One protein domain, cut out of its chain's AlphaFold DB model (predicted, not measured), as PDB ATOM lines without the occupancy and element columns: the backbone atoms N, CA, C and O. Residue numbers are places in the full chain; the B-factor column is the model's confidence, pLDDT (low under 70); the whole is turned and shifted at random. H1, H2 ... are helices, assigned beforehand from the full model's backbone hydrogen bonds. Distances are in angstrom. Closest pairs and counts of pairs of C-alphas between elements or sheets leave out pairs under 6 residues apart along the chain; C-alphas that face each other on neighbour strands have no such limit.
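What this domain is: This is residues 65 to 164 of the 166 residues of an uncharacterized protein of candidate division MSBL1 archaeon SCGC-AAA261F19 (UniProt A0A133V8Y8). Three shorter helices, H2, H3 and H4, pack along the later part of one long helix, H1, with H3 between H2 and H4; residues 65 to 71 of H1 stick out. The 100 printed residues, all helix in class, hold four named helices, H1 to H4 in order, packed together as a bundle. The whole is only just compact, close to loose: radius of gyration of the C-alphas 15.1 A, spans 53 by 26 by 16 A.

How they stand to each other: H1, residues 65 to 98, touches H3, residues 121 to 140, with residues 78 to 93 alone, opposite ways at a shallow tilt of 25 degrees; the closest C-alphas, of Ser 79 and Tyr 139, are 4.1 A apart. H3 forms hairpins with H2, residues 108 to 117, and H4, residues 146 to 162. H2 and H4 are apart. Every O i to N i+4 pair is within hydrogen-bond range in H1, H2 and H4, and 13 of 16 in H3.

Where its parts are: H1 begins at C-alpha 65 (152.823, 141.387, 109.932) and measures 49.4 A, H2 14.5 A, H3 25.8 A and H4 24.3 A, ending at C-alpha 162 (111.496, 125.436, 118.390).

The domain as a whole: The printed part has no cut and no long link; no printed residue is under 70 in pLDDT.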
ATOM      1  N   ALA A  65     153.158 141.731 108.556       92.38
ATOM      2  CA  ALA A  65     152.823 141.387 109.932       92.38
ATOM      3  C   ALA A  65     151.441 141.931 110.336       92.38
ATOM      4  O   ALA A  65     150.687 141.203 110.980       92.38
ATOM      5  N   GLU A  66     151.084 143.152 109.921       94.94
ATOM      6  CA  GLU A  66     149.740 143.716 110.133       94.94
ATOM      7  C   GLU A  66     148.656 142.885 109.428       94.94
ATOM      8  O   GLU A  66     147.665 142.514 110.054       94.94
ATOM      9  N   GLU A  67     148.864 142.507 108.163       94.12
ATOM     10  CA  GLU A  67     147.921 141.664 107.405       94.12
ATOM     11  C   GLU A  67     147.705 140.288 108.072       94.12
ATOM     12  O   GLU A  67     146.579 139.789 108.150       94.12
ATOM     13  N   ILE A  68     148.776 139.680 108.601       93.56
ATOM     14  CA  ILE A  68     148.705 138.413 109.343       93.56
ATOM     15  C   ILE A  68     147.939 138.581 110.663       93.56
ATOM     16  O   ILE A  68     147.159 137.695 111.025       93.56
ATOM     17  N   ASP A  69     148.151 139.681 111.391       90.38
ATOM     18  CA  ASP A  69     147.455 139.947 112.658       90.38
ATOM     19  C   ASP A  69     145.948 140.149 112.435       90.38
ATOM     20  O   ASP A  69     145.124 139.555 113.140       90.38
ATOM     21  N   GLU A  70     145.573 140.890 111.388       92.62
ATOM     22  CA  GLU A  70     144.178 141.050 110.975       92.62
ATOM     23  C   GLU A  70     143.529 139.702 110.635       92.62
ATOM     24  O   GLU A  70     142.443 139.381 111.136       92.62
ATOM     25  N   GLU A  71     144.197 138.874 109.825       91.94
ATOM     26  CA  GLU A  71     143.691 137.548 109.471       91.94
ATOM     27  C   GLU A  71     143.539 136.647 110.708       91.94
ATOM     28  O   GLU A  71     142.524 135.954 110.870       91.94
ATOM     29  N   PHE A  72     144.523 136.664 111.607       93.25
ATOM     30  CA  PHE A  72     144.489 135.899 112.848       93.25
ATOM     31  C   PHE A  72     143.304 136.306 113.732       93.25
ATOM     32  O   PHE A  72     142.562 135.441 114.216       93.25
ATOM     33  N   GLU A  73     143.069 137.608 113.910       94.75
ATOM     34  CA  GLU A  73     141.936 138.106 114.689       94.75
ATOM     35  C   GLU A  73     140.586 137.755 114.045       94.75
ATOM     36  O   GLU A  73     139.645 137.389 114.762       94.75
ATOM     37  N   VAL A  74     140.478 137.760 112.709       94.31
ATOM     38  CA  VAL A  74     139.278 137.276 111.999       94.31
ATOM     39  C   VAL A  74     139.018 135.799 112.304       94.31
ATOM     40  O   VAL A  74     137.909 135.445 112.726       94.31
ATOM     41  N   ARG A  75     140.031 134.935 112.154       94.06
ATOM     42  CA  ARG A  75     139.912 133.488 112.425       94.06
ATOM     43  C   ARG A  75     139.511 133.214 113.872       94.06
ATOM     44  O   ARG A  75     138.582 132.447 114.126       94.06
ATOM     45  N   LYS A  76     140.148 133.901 114.821       95.19
ATOM     46  CA  LYS A  76     139.874 133.784 116.258       95.19
ATOM     47  C   LYS A  76     138.463 134.232 116.634       95.19
ATOM     48  O   LYS A  76     137.792 133.573 117.425       95.19
ATOM     49  N   ARG A  77     137.972 135.344 116.085       97.19
ATOM     50  CA  ARG A  77     136.596 135.798 116.357       97.19
ATOM     51  C   ARG A  77     135.566 134.858 115.741       97.19
ATOM     52  O   ARG A  77     134.572 134.536 116.395       97.19
ATOM     53  N   GLY A  78     135.808 134.393 114.517       97.38
ATOM     54  CA  GLY A  78     134.927 133.441 113.847       97.38
ATOM     55  C   GLY A  78     134.865 132.083 114.553       97.38
ATOM     56  O   GLY A  78     133.777 131.521 114.680       97.38
ATOM     57  N   SER A  79     135.987 131.588 115.084       97.62
ATOM     58  CA  SER A  79     136.024 130.330 115.839       97.62
ATOM     59  C   SER A  79     135.186 130.418 117.121       97.62
ATOM     60  O   SER A  79     134.350 129.550 117.377       97.62
ATOM     61  N   ILE A  80     135.304 131.520 117.872       98.12
ATOM     62  CA  ILE A  80     134.478 131.796 119.061       98.12
ATOM     63  C   ILE A  80     132.990 131.896 118.692       98.12
ATOM     64  O   ILE A  80     132.131 131.437 119.446       98.12
ATOM     65  N   ALA A  81     132.661 132.502 117.548       98.06
ATOM     66  CA  ALA A  81     131.279 132.585 117.082       98.06
ATOM     67  C   ALA A  81     130.702 131.197 116.753       98.06
ATOM     68  O   ALA A  81     129.582 130.899 117.170       98.06
ATOM     69  N   CYS A  82     131.470 130.335 116.077       98.56
ATOM     70  CA  CYS A  82     131.067 128.957 115.788       98.56
ATOM     71  C   CYS A  82     130.761 128.178 117.074       98.56
ATOM     72  O   CYS A  82     129.712 127.540 117.163       98.56
ATOM     73  N   GLU A  83     131.621 128.301 118.087       98.50
ATOM     74  CA  GLU A  83     131.431 127.650 119.386       98.50
ATOM     75  C   GLU A  83     130.144 128.107 120.080       98.50
ATOM     76  O   GLU A  83     129.338 127.293 120.533       98.50
ATOM     77  N   LYS A  84     129.899 129.421 120.113       98.75
ATOM     78  CA  LYS A  84     128.682 129.980 120.717       98.75
ATOM     79  C   LYS A  84     127.417 129.493 120.014       98.75
ATOM     80  O   LYS A  84     126.440 129.164 120.686       98.75
ATOM     81  N   VAL A  85     127.423 129.437 118.681       98.62
ATOM     82  CA  VAL A  85     126.271 128.938 117.917       98.62
ATOM     83  C   VAL A  85     126.058 127.449 118.178       98.62
ATOM     84  O   VAL A  85     124.925 127.045 118.436       98.62
ATOM     85  N   PHE A  86     127.114 126.636 118.193       98.69
ATOM     86  CA  PHE A  86     126.983 125.222 118.543       98.69
ATOM     87  C   PHE A  86     126.409 125.034 119.955       98.69
ATOM     88  O   PHE A  86     125.421 124.322 120.117       98.69
ATOM     89  N   HIS A  87     126.932 125.733 120.966       98.38
ATOM     90  CA  HIS A  87     126.402 125.646 122.328       98.38
ATOM     91  C   HIS A  87     124.961 126.147 122.462       98.38
ATOM     92  O   HIS A  87     124.205 125.597 123.257       98.38
ATOM     93  N   SER A  88     124.517 127.099 121.638       98.38
ATOM     94  CA  SER A  88     123.094 127.462 121.607       98.38
ATOM     95  C   SER A  88     122.195 126.294 121.166       98.38
ATOM     96  O   SER A  88     121.100 126.123 121.702       98.38
ATOM     97  N   LEU A  89     122.675 125.441 120.253       97.88
ATOM     98  CA  LEU A  89     121.977 124.221 119.847       97.88
ATOM     99  C   LEU A  89     122.033 123.137 120.936       97.88
ATOM    100  O   LEU A  89     121.066 122.397 121.107       97.88
ATOM    101  N   VAL A  90     123.131 123.068 121.699       97.94
ATOM    102  CA  VAL A  90     123.239 122.202 122.887       97.94
ATOM    103  C   VAL A  90     122.175 122.551 123.918       97.94
ATOM    104  O   VAL A  90     121.470 121.657 124.385       97.94
ATOM    105  N   GLU A  91     122.009 123.836 124.224       97.50
ATOM    106  CA  GLU A  91     120.982 124.294 125.160       97.50
ATOM    107  C   GLU A  91     119.567 124.030 124.643       97.50
ATOM    108  O   GLU A  91     118.713 123.562 125.397       97.50
ATOM    109  N   LEU A  92     119.322 124.231 123.345       96.31
ATOM    110  CA  LEU A  92     118.041 123.874 122.739       96.31
ATOM    111  C   LEU A  92     117.738 122.375 122.892       96.31
ATOM    112  O   LEU A  92     116.648 122.000 123.322       96.31
ATOM    113  N   ALA A  93     118.703 121.516 122.565       96.38
ATOM    114  CA  ALA A  93     118.556 120.076 122.715       96.38
ATOM    115  C   ALA A  93     118.322 119.680 124.181       96.38
ATOM    116  O   ALA A  93     117.459 118.849 124.455       96.38
ATOM    117  N   ASN A  94     119.026 120.302 125.134       95.88
ATOM    118  CA  ASN A  94     118.789 120.087 126.562       95.88
ATOM    119  C   ASN A  94     117.355 120.470 126.961       95.88
ATOM    120  O   ASN A  94     116.692 119.695 127.647       95.88
ATOM    121  N   ALA A  95     116.855 121.622 126.507       94.88
ATOM    122  CA  ALA A  95     115.495 122.070 126.794       94.88
ATOM    123  C   ALA A  95     114.437 121.100 126.245       94.88
ATOM    124  O   ALA A  95     113.506 120.728 126.960       94.88
ATOM    125  N   VAL A  96     114.609 120.635 125.002       94.25
ATOM    126  CA  VAL A  96     113.736 119.620 124.393       94.25
ATOM    127  C   VAL A  96     113.779 118.325 125.202       94.25
ATOM    128  O   VAL A  96     112.734 117.788 125.558       94.25
ATOM    129  N   LEU A  97     114.971 117.840 125.552       94.88
ATOM    130  CA  LEU A  97     115.125 116.596 126.302       94.88
ATOM    131  C   LEU A  97     114.512 116.693 127.705       94.88
ATOM    132  O   LEU A  97     113.813 115.770 128.107       94.88
ATOM    133  N   LEU A  98     114.675 117.804 128.427       94.38
ATOM    134  CA  LEU A  98     114.105 117.978 129.773       94.38
ATOM    135  C   LEU A  98     112.575 117.838 129.821       94.38
ATOM    136  O   LEU A  98     112.036 117.461 130.858       94.38
ATOM    137  N   ARG A  99     111.867 118.067 128.708       91.94
ATOM    138  CA  ARG A  99     110.416 117.822 128.628       91.94
ATOM    139  C   ARG A  99     110.042 116.338 128.673       91.94
ATOM    140  O   ARG A  99     108.906 116.017 129.007       91.94
ATOM    141  N   HIS A 100     110.969 115.445 128.337       90.75
ATOM    142  CA  HIS A 100     110.731 114.002 128.238       90.75
ATOM    143  C   HIS A 100     111.418 113.189 129.344       90.75
ATOM    144  O   HIS A 100     111.111 112.011 129.519       90.75
ATOM    145  N   ARG A 101     112.371 113.777 130.078       86.50
ATOM    146  CA  ARG A 101     113.263 113.043 130.991       86.50
ATOM    147  C   ARG A 101     113.839 113.955 132.072       86.50
ATOM    148  O   ARG A 101     114.147 115.114 131.829       86.50
ATOM    149  N   ALA A 102     114.060 113.392 133.262       75.62
ATOM    150  CA  ALA A 102     114.564 114.133 134.422       75.62
ATOM    151  C   ALA A 102     116.090 114.358 134.426       75.62
ATOM    152  O   ALA A 102     116.584 115.189 135.185       75.62
ATOM    153  N   LYS A 103     116.857 113.603 133.626       90.31
ATOM    154  CA  LYS A 103     118.326 113.691 133.566       90.31
ATOM    155  C   LYS A 103     118.790 113.980 132.144       90.31
ATOM    156  O   LYS A 103     118.302 113.369 131.196       90.31
ATOM    157  N   LEU A 104     119.752 114.892 132.027       93.75
ATOM    158  CA  LEU A 104     120.359 115.266 130.755       93.75
ATOM    159  C   LEU A 104     121.505 114.319 130.364       93.75
ATOM    160  O   LEU A 104     122.255 113.878 131.243       93.75
ATOM    161  N   PRO A 105     121.687 114.057 129.058       93.62
ATOM    162  CA  PRO A 105     122.841 113.329 128.544       93.62
ATOM    163  C   PRO A 105     124.156 114.074 128.807       93.62
ATOM    164  O   PRO A 105     124.216 115.308 128.730       93.62
ATOM    165  N   LYS A 106     125.225 113.323 129.098       93.44
ATOM    166  CA  LYS A 106     126.539 113.897 129.434       93.44
ATOM    167  C   LYS A 106     127.409 114.114 128.206       93.44
ATOM    168  O   LYS A 106     128.158 115.086 128.170       93.44
ATOM    169  N   THR A 107     127.310 113.235 127.213       96.94
ATOM    170  CA  THR A 107     128.114 113.326 125.993       96.94
ATOM    171  C   THR A 107     127.300 113.893 124.828       96.94
ATOM    172  O   THR A 107     126.072 114.017 124.884       96.94
ATOM    173  N   HIS A 108     127.992 114.300 123.765       97.50
ATOM    174  CA  HIS A 108     127.339 114.709 122.524       97.50
ATOM    175  C   HIS A 108     126.680 113.531 121.799       97.50
ATOM    176  O   HIS A 108     125.634 113.723 121.185       97.50
ATOM    177  N   ASP A 109     127.261 112.335 121.889       97.56
ATOM    178  CA  ASP A 109     126.723 111.135 121.248       97.56
ATOM    179  C   ASP A 109     125.449 110.664 121.944       97.56
ATOM    180  O   ASP A 109     124.423 110.537 121.273       97.56
ATOM    181  N   ASP A 110     125.464 110.593 123.280       97.31
ATOM    182  CA  ASP A 110     124.270 110.295 124.075       97.31
ATOM    183  C   ASP A 110     123.149 111.283 123.718       97.31
ATOM    184  O   ASP A 110     122.004 110.905 123.529       97.31
ATOM    185  N   ARG A 111     123.460 112.579 123.573       97.38
ATOM    186  CA  ARG A 111     122.448 113.594 123.246       97.38
ATOM    187  C   ARG A 111     121.790 113.366 121.886       97.38
ATOM    188  O   ARG A 111     120.586 113.581 121.780       97.38
ATOM    189  N   LYS A 112     122.542 112.942 120.869       97.88
ATOM    190  CA  LYS A 112     121.989 112.634 119.538       97.88
ATOM    191  C   LYS A 112     121.100 111.397 119.587       97.88
ATOM    192  O   LYS A 112     119.968 111.451 119.115       97.88
ATOM    193  N   GLU A 113     121.587 110.318 120.195       97.56
ATOM    194  CA  GLU A 113     120.817 109.082 120.374       97.56
ATOM    195  C   GLU A 113     119.499 109.363 121.101       97.56
ATOM    196  O   GLU A 113     118.416 108.979 120.662       97.56
ATOM    197  N   GLU A 114     119.576 110.153 122.162       97.19
ATOM    198  CA  GLU A 114     118.437 110.472 123.000       97.19
ATOM    199  C   GLU A 114     117.421 111.392 122.310       97.19
ATOM    200  O   GLU A 114     116.222 111.295 122.573       97.19
ATOM    201  N   LEU A 115     117.860 112.249 121.386       97.25
ATOM    202  CA  LEU A 115     116.957 112.995 120.510       97.25
ATOM    203  C   LEU A 115     116.244 112.067 119.514       97.25
ATOM    204  O   LEU A 115     115.035 112.209 119.320       97.25
ATOM    205  N   HIS A 116     116.936 111.082 118.931       97.50
ATOM    206  CA  HIS A 116     116.287 110.090 118.066       97.50
ATOM    207  C   HIS A 116     115.228 109.275 118.818       97.50
ATOM    208  O   HIS A 116     114.128 109.087 118.296       97.50
ATOM    209  N   LEU A 117     115.516 108.860 120.056       97.00
ATOM    210  CA  LEU A 117     114.597 108.063 120.877       97.00
ATOM    211  C   LEU A 117     113.271 108.774 121.190       97.00
ATOM    212  O   LEU A 117     112.255 108.110 121.378       97.00
ATOM    213  N   ILE A 118     113.244 110.111 121.192       95.94
ATOM    214  CA  ILE A 118     112.016 110.910 121.371       95.94
ATOM    215  C   ILE A 118     111.434 111.426 120.044       95.94
ATOM    216  O   ILE A 118     110.719 112.426 120.027       95.94
ATOM    217  N   ALA A 119     111.757 110.768 118.924       96.06
ATOM    218  CA  ALA A 119     111.328 111.133 117.571       96.06
ATOM    219  C   ALA A 119     111.750 112.550 117.122       96.06
ATOM    220  O   ALA A 119     111.141 113.140 116.230       96.06
ATOM    221  N   ARG A 120     112.831 113.089 117.698       96.62
ATOM    222  CA  ARG A 120     113.456 114.368 117.319       96.62
ATOM    223  C   ARG A 120     114.708 114.157 116.472       96.62
ATOM    224  O   ARG A 120     115.726 114.822 116.662       96.62
ATOM    225  N   GLY A 121     114.622 113.224 115.522       96.94
ATOM    226  CA  GLY A 121     115.718 112.926 114.597       96.94
ATOM    227  C   GLY A 121     116.140 114.137 113.764       96.94
ATOM    228  O   GLY A 121     117.323 114.338 113.537       96.94
ATOM    229  N   ASP A 122     115.195 115.023 113.437       97.56
ATOM    230  CA  ASP A 122     115.472 116.290 112.756       97.56
ATOM    231  C   ASP A 122     116.474 117.176 113.523       97.56
ATOM    232  O   ASP A 122     117.347 117.814 112.931       97.56
ATOM    233  N   LEU A 123     116.348 117.215 114.852       97.31
ATOM    234  CA  LEU A 123     117.234 117.969 115.726       97.31
ATOM    235  C   LEU A 123     118.553 117.226 115.949       97.31
ATOM    236  O   LEU A 123     119.595 117.873 116.011       97.31
ATOM    237  N   ALA A 124     118.521 115.894 116.028       98.19
ATOM    238  CA  ALA A 124     119.718 115.063 116.144       98.19
ATOM    239  C   ALA A 124     120.639 115.197 114.917       98.19
ATOM    240  O   ALA A 124     121.847 115.389 115.072       98.19
ATOM    241  N   ASP A 125     120.069 115.192 113.710       98.44
ATOM    242  CA  ASP A 125     120.815 115.327 112.456       98.44
ATOM    243  C   ASP A 125     121.466 116.709 112.345       98.44
ATOM    244  O   ASP A 125     122.664 116.829 112.074       98.44
ATOM    245  N   LEU A 126     120.704 117.773 112.637       98.62
ATOM    246  CA  LEU A 126     121.250 119.130 112.672       98.62
ATOM    247  C   LEU A 126     122.332 119.275 113.749       98.62
ATOM    248  O   LEU A 126     123.315 119.986 113.547       98.62
ATOM    249  N   TYR A 127     122.167 118.603 114.887       98.50
ATOM    250  CA  TYR A 127     123.159 118.585 115.951       98.50
ATOM    251  C   TYR A 127     124.461 117.925 115.493       98.50
ATOM    252  O   TYR A 127     125.533 118.487 115.718       98.50
ATOM    253  N   ALA A 128     124.390 116.774 114.819       98.44
ATOM    254  CA  ALA A 128     125.560 116.108 114.255       98.44
ATOM    255  C   ALA A 128     126.267 116.989 113.210       98.44
ATOM    256  O   ALA A 128     127.491 117.149 113.252       98.44
ATOM    257  N   GLU A 129     125.494 117.623 112.322       98.50
ATOM    258  CA  GLU A 129     126.011 118.571 111.332       98.50
ATOM    259  C   GLU A 129     126.724 119.752 112.017       98.50
ATOM    260  O   GLU A 129     127.866 120.073 111.682       98.50
ATOM    261  N   ALA A 130     126.096 120.370 113.021       98.56
ATOM    262  CA  ALA A 130     126.661 121.496 113.763       98.56
ATOM    263  C   ALA A 130     127.899 121.110 114.584       98.56
ATOM    264  O   ALA A 130     128.864 121.875 114.628       98.56
ATOM    265  N   GLN A 131     127.917 119.919 115.185       98.50
ATOM    266  CA  GLN A 131     129.085 119.401 115.894       98.50
ATOM    267  C   GLN A 131     130.286 119.278 114.943       98.50
ATOM    268  O   GLN A 131     131.395 119.684 115.287       98.50
ATOM    269  N   SER A 132     130.088 118.756 113.732       98.38
ATOM    270  CA  SER A 132     131.164 118.647 112.738       98.38
ATOM    271  C   SER A 132     131.598 120.023 112.213       98.38
ATOM    272  O   SER A 132     132.772 120.400 112.275       98.38
ATOM    273  N   ASN A 133     130.638 120.819 111.743       98.56
ATOM    274  CA  ASN A 133     130.922 122.031 110.980       98.56
ATOM    275  C   ASN A 133     131.321 123.217 111.863       98.56
ATOM    276  O   ASN A 133     132.175 124.007 111.455       98.56
ATOM    277  N   LEU A 134     130.723 123.355 113.048       98.56
ATOM    278  CA  LEU A 134     130.939 124.503 113.931       98.56
ATOM    279  C   LEU A 134     131.905 124.175 115.066       98.56
ATOM    280  O   LEU A 134     132.884 124.894 115.226       98.56
ATOM    281  N   HIS A 135     131.687 123.087 115.809       98.06
ATOM    282  CA  HIS A 135     132.539 122.755 116.957       98.06
ATOM    283  C   HIS A 135     133.921 122.242 116.516       98.06
ATOM    284  O   HIS A 135     134.950 122.787 116.905       98.06
ATOM    285  N   HIS A 136     133.980 121.255 115.618       97.94
ATOM    286  CA  HIS A 136     135.268 120.733 115.144       97.94
ATOM    287  C   HIS A 136     135.905 121.629 114.079       97.94
ATOM    288  O   HIS A 136     137.018 122.126 114.251       97.94
ATOM    289  N   SER A 137     135.218 121.846 112.958       97.75
ATOM    290  CA  SER A 137     135.795 122.600 111.842       97.75
ATOM    291  C   SER A 137     135.919 124.100 112.145       97.75
ATOM    292  O   SER A 137     136.965 124.687 111.874       97.75
ATOM    293  N   GLY A 138     134.879 124.725 112.699       97.75
ATOM    294  CA  GLY A 138     134.859 126.166 112.965       97.75
ATOM    295  C   GLY A 138     135.696 126.579 114.173       97.75
ATOM    296  O   GLY A 138     136.527 127.477 114.065       97.75
ATOM    297  N   TYR A 139     135.499 125.924 115.317       98.00
ATOM    298  CA  TYR A 139     136.161 126.296 116.563       98.00
ATOM    299  C   TYR A 139     137.579 125.722 116.667       98.00
ATOM    300  O   TYR A 139     138.540 126.493 116.649       98.00
ATOM    301  N   TYR A 140     137.738 124.394 116.697       96.00
ATOM    302  CA  TYR A 140     139.064 123.782 116.864       96.00
ATOM    303  C   TYR A 140     139.997 124.017 115.673       96.00
ATOM    304  O   TYR A 140     141.158 124.373 115.863       96.00
ATOM    305  N   ASN A 141     139.492 123.865 114.445       96.44
ATOM    306  CA  ASN A 141     140.312 124.009 113.238       96.44
ATOM    307  C   ASN A 141     140.316 125.430 112.655       96.44
ATOM    308  O   ASN A 141     140.964 125.654 111.633       96.44
ATOM    309  N   GLN A 142     139.583 126.373 113.263       96.00
ATOM    310  CA  GLN A 142     139.500 127.780 112.841       96.00
ATOM    311  C   GLN A 142     139.147 127.974 111.356       96.00
ATOM    312  O   GLN A 142     139.542 128.961 110.732       96.00
ATOM    313  N   ARG A 143     138.403 127.030 110.764       94.81
ATOM    314  CA  ARG A 143     137.964 127.134 109.372       94.81
ATOM    315  C   ARG A 143     136.726 128.004 109.298       94.81
ATOM    316  O   ARG A 143     135.696 127.679 109.887       94.81
ATOM    317  N   LEU A 144     136.818 129.071 108.519       93.31
ATOM    318  CA  LEU A 144     135.702 129.954 108.220       93.31
ATOM    319  C   LEU A 144     135.401 129.861 106.730       93.31
ATOM    320  O   LEU A 144     136.236 130.187 105.892       93.31
ATOM    321  N   GLY A 145     134.205 129.394 106.406       94.44
ATOM    322  CA  GLY A 145     133.766 129.223 105.032       94.44
ATOM    323  C   GLY A 145     132.258 129.075 104.944       94.44
ATOM    324  O   GLY A 145     131.528 129.223 105.930       94.44
ATOM    325  N   ASP A 146     131.776 128.783 103.744       97.62
ATOM    326  CA  ASP A 146     130.339 128.771 103.482       97.62
ATOM    327  C   ASP A 146     129.622 127.623 104.198       97.62
ATOM    328  O   ASP A 146     128.483 127.793 104.624       97.62
ATOM    329  N   ILE A 147     130.314 126.511 104.467       97.81
ATOM    330  CA  ILE A 147     129.786 125.409 105.284       97.81
ATOM    331  C   ILE A 147     129.428 125.898 106.697       97.81
ATOM    332  O   ILE A 147     128.325 125.625 107.182       97.81
ATOM    333  N   GLN A 148     130.314 126.659 107.356       98.25
ATOM    334  CA  GLN A 148     130.036 127.235 108.678       98.25
ATOM    335  C   GLN A 148     128.854 128.202 108.604       98.25
ATOM    336  O   GLN A 148     127.922 128.081 109.398       98.25
ATOM    337  N   LYS A 149     128.841 129.114 107.623       98.06
ATOM    338  CA  LYS A 149     127.750 130.090 107.450       98.06
ATOM    339  C   LYS A 149     126.398 129.409 107.243       98.06
ATOM    340  O   LYS A 149     125.439 129.726 107.942       98.06
ATOM    341  N   MET A 150     126.323 128.437 106.336       98.38
ATOM    342  CA  MET A 150     125.097 127.682 106.064       98.38
ATOM    343  C   MET A 150     124.612 126.931 107.304       98.38
ATOM    344  O   MET A 150     123.416 126.941 107.602       98.38
ATOM    345  N   THR A 151     125.532 126.315 108.048       98.56
ATOM    346  CA  THR A 151     125.194 125.608 109.289       98.56
ATOM    347  C   THR A 151     124.662 126.580 110.344       98.56
ATOM    348  O   THR A 151     123.631 126.300 110.950       98.56
ATOM    349  N   ILE A 152     125.280 127.758 110.507       98.62
ATOM    350  CA  ILE A 152     124.783 128.822 111.397       98.62
ATOM    351  C   ILE A 152     123.350 129.212 111.022       98.62
ATOM    352  O   ILE A 152     122.481 129.240 111.890       98.62
ATOM    353  N   THR A 153     123.064 129.435 109.735       98.50
ATOM    354  CA  THR A 153     121.706 129.765 109.272       98.50
ATOM    355  C   THR A 153     120.701 128.646 109.561       98.50
ATOM    356  O   THR A 153     119.560 128.922 109.934       98.50
ATOM    357  N   LYS A 154     121.091 127.371 109.414       98.50
ATOM    358  CA  LYS A 154     120.233 126.228 109.774       98.50
ATOM    359  C   LYS A 154     119.936 126.192 111.276       98.50
ATOM    360  O   LYS A 154     118.774 126.030 111.645       98.50
ATOM    361  N   VAL A 155     120.956 126.381 112.118       98.44
ATOM    362  CA  VAL A 155     120.819 126.420 113.585       98.44
ATOM    363  C   VAL A 155     119.927 127.576 114.022       98.44
ATOM    364  O   VAL A 155     118.977 127.361 114.771       98.44
ATOM    365  N   GLU A 156     120.166 128.781 113.504       98.25
ATOM    366  CA  GLU A 156     119.353 129.960 113.809       98.25
ATOM    367  C   GLU A 156     117.875 129.719 113.477       98.25
ATOM    368  O   GLU A 156     116.992 130.012 114.289       98.25
ATOM    369  N   ARG A 157     117.598 129.160 112.294       98.06
ATOM    370  CA  ARG A 157     116.233 128.841 111.869       98.06
ATOM    371  C   ARG A 157     115.581 127.831 112.808       98.06
ATOM    372  O   ARG A 157     114.484 128.097 113.290       98.06
ATOM    373  N   LYS A 158     116.272 126.728 113.119       97.31
ATOM    374  CA  LYS A 158     115.744 125.681 114.004       97.31
ATOM    375  C   LYS A 158     115.465 126.218 115.409       97.31
ATOM    376  O   LYS A 158     114.398 125.958 115.946       97.31
ATOM    377  N   ILE A 159     116.352 127.040 115.978       96.12
ATOM    378  CA  ILE A 159     116.114 127.689 117.281       96.12
ATOM    379  C   ILE A 159     114.851 128.560 117.242       96.12
ATOM    380  O   ILE A 159     114.032 128.509 118.161       96.12
ATOM    381  N   LYS A 160     114.664 129.354 116.180       96.00
ATOM    382  CA  LYS A 160     113.469 130.198 116.017       96.00
ATOM    383  C   LYS A 160     112.187 129.381 115.831       96.00
ATOM    384  O   LYS A 160     111.131 129.840 116.258       96.00
ATOM    385  N   GLU A 161     112.263 128.224 115.179       95.25
ATOM    386  CA  GLU A 161     111.145 127.285 115.032       95.25
ATOM    387  C   GLU A 161     110.767 126.675 116.387       95.25
ATOM    388  O   GLU A 161     109.620 126.804 116.811       95.25
ATOM    389  N   GLU A 162     111.736 126.103 117.105       92.25
ATOM    390  CA  GLU A 162     111.496 125.436 118.390       92.25
ATOM    391  C   GLU A 162     110.992 126.391 119.469       92.25
ATOM    392  O   GLU A 162     110.094 126.046 120.229       92.25
ATOM    393  N   ARG A 163     111.499 127.629 119.515       87.12
ATOM    394  CA  ARG A 163     111.047 128.629 120.495       87.12
ATOM    395  C   ARG A 163     109.543 128.929 120.411       87.12
ATOM    396  O   ARG A 163     108.982 129.464 121.357       87.12
ATOM    397  N   LYS A 164     108.883 128.635 119.287       87.94
ATOM    398  CA  LYS A 164     107.431 128.831 119.142       87.94
ATOM    399  C   LYS A 164     106.605 127.699 119.758       87.94
ATOM    400  O   LYS A 164     105.401 127.871 119.913       87.94
TER     401      LYS A 164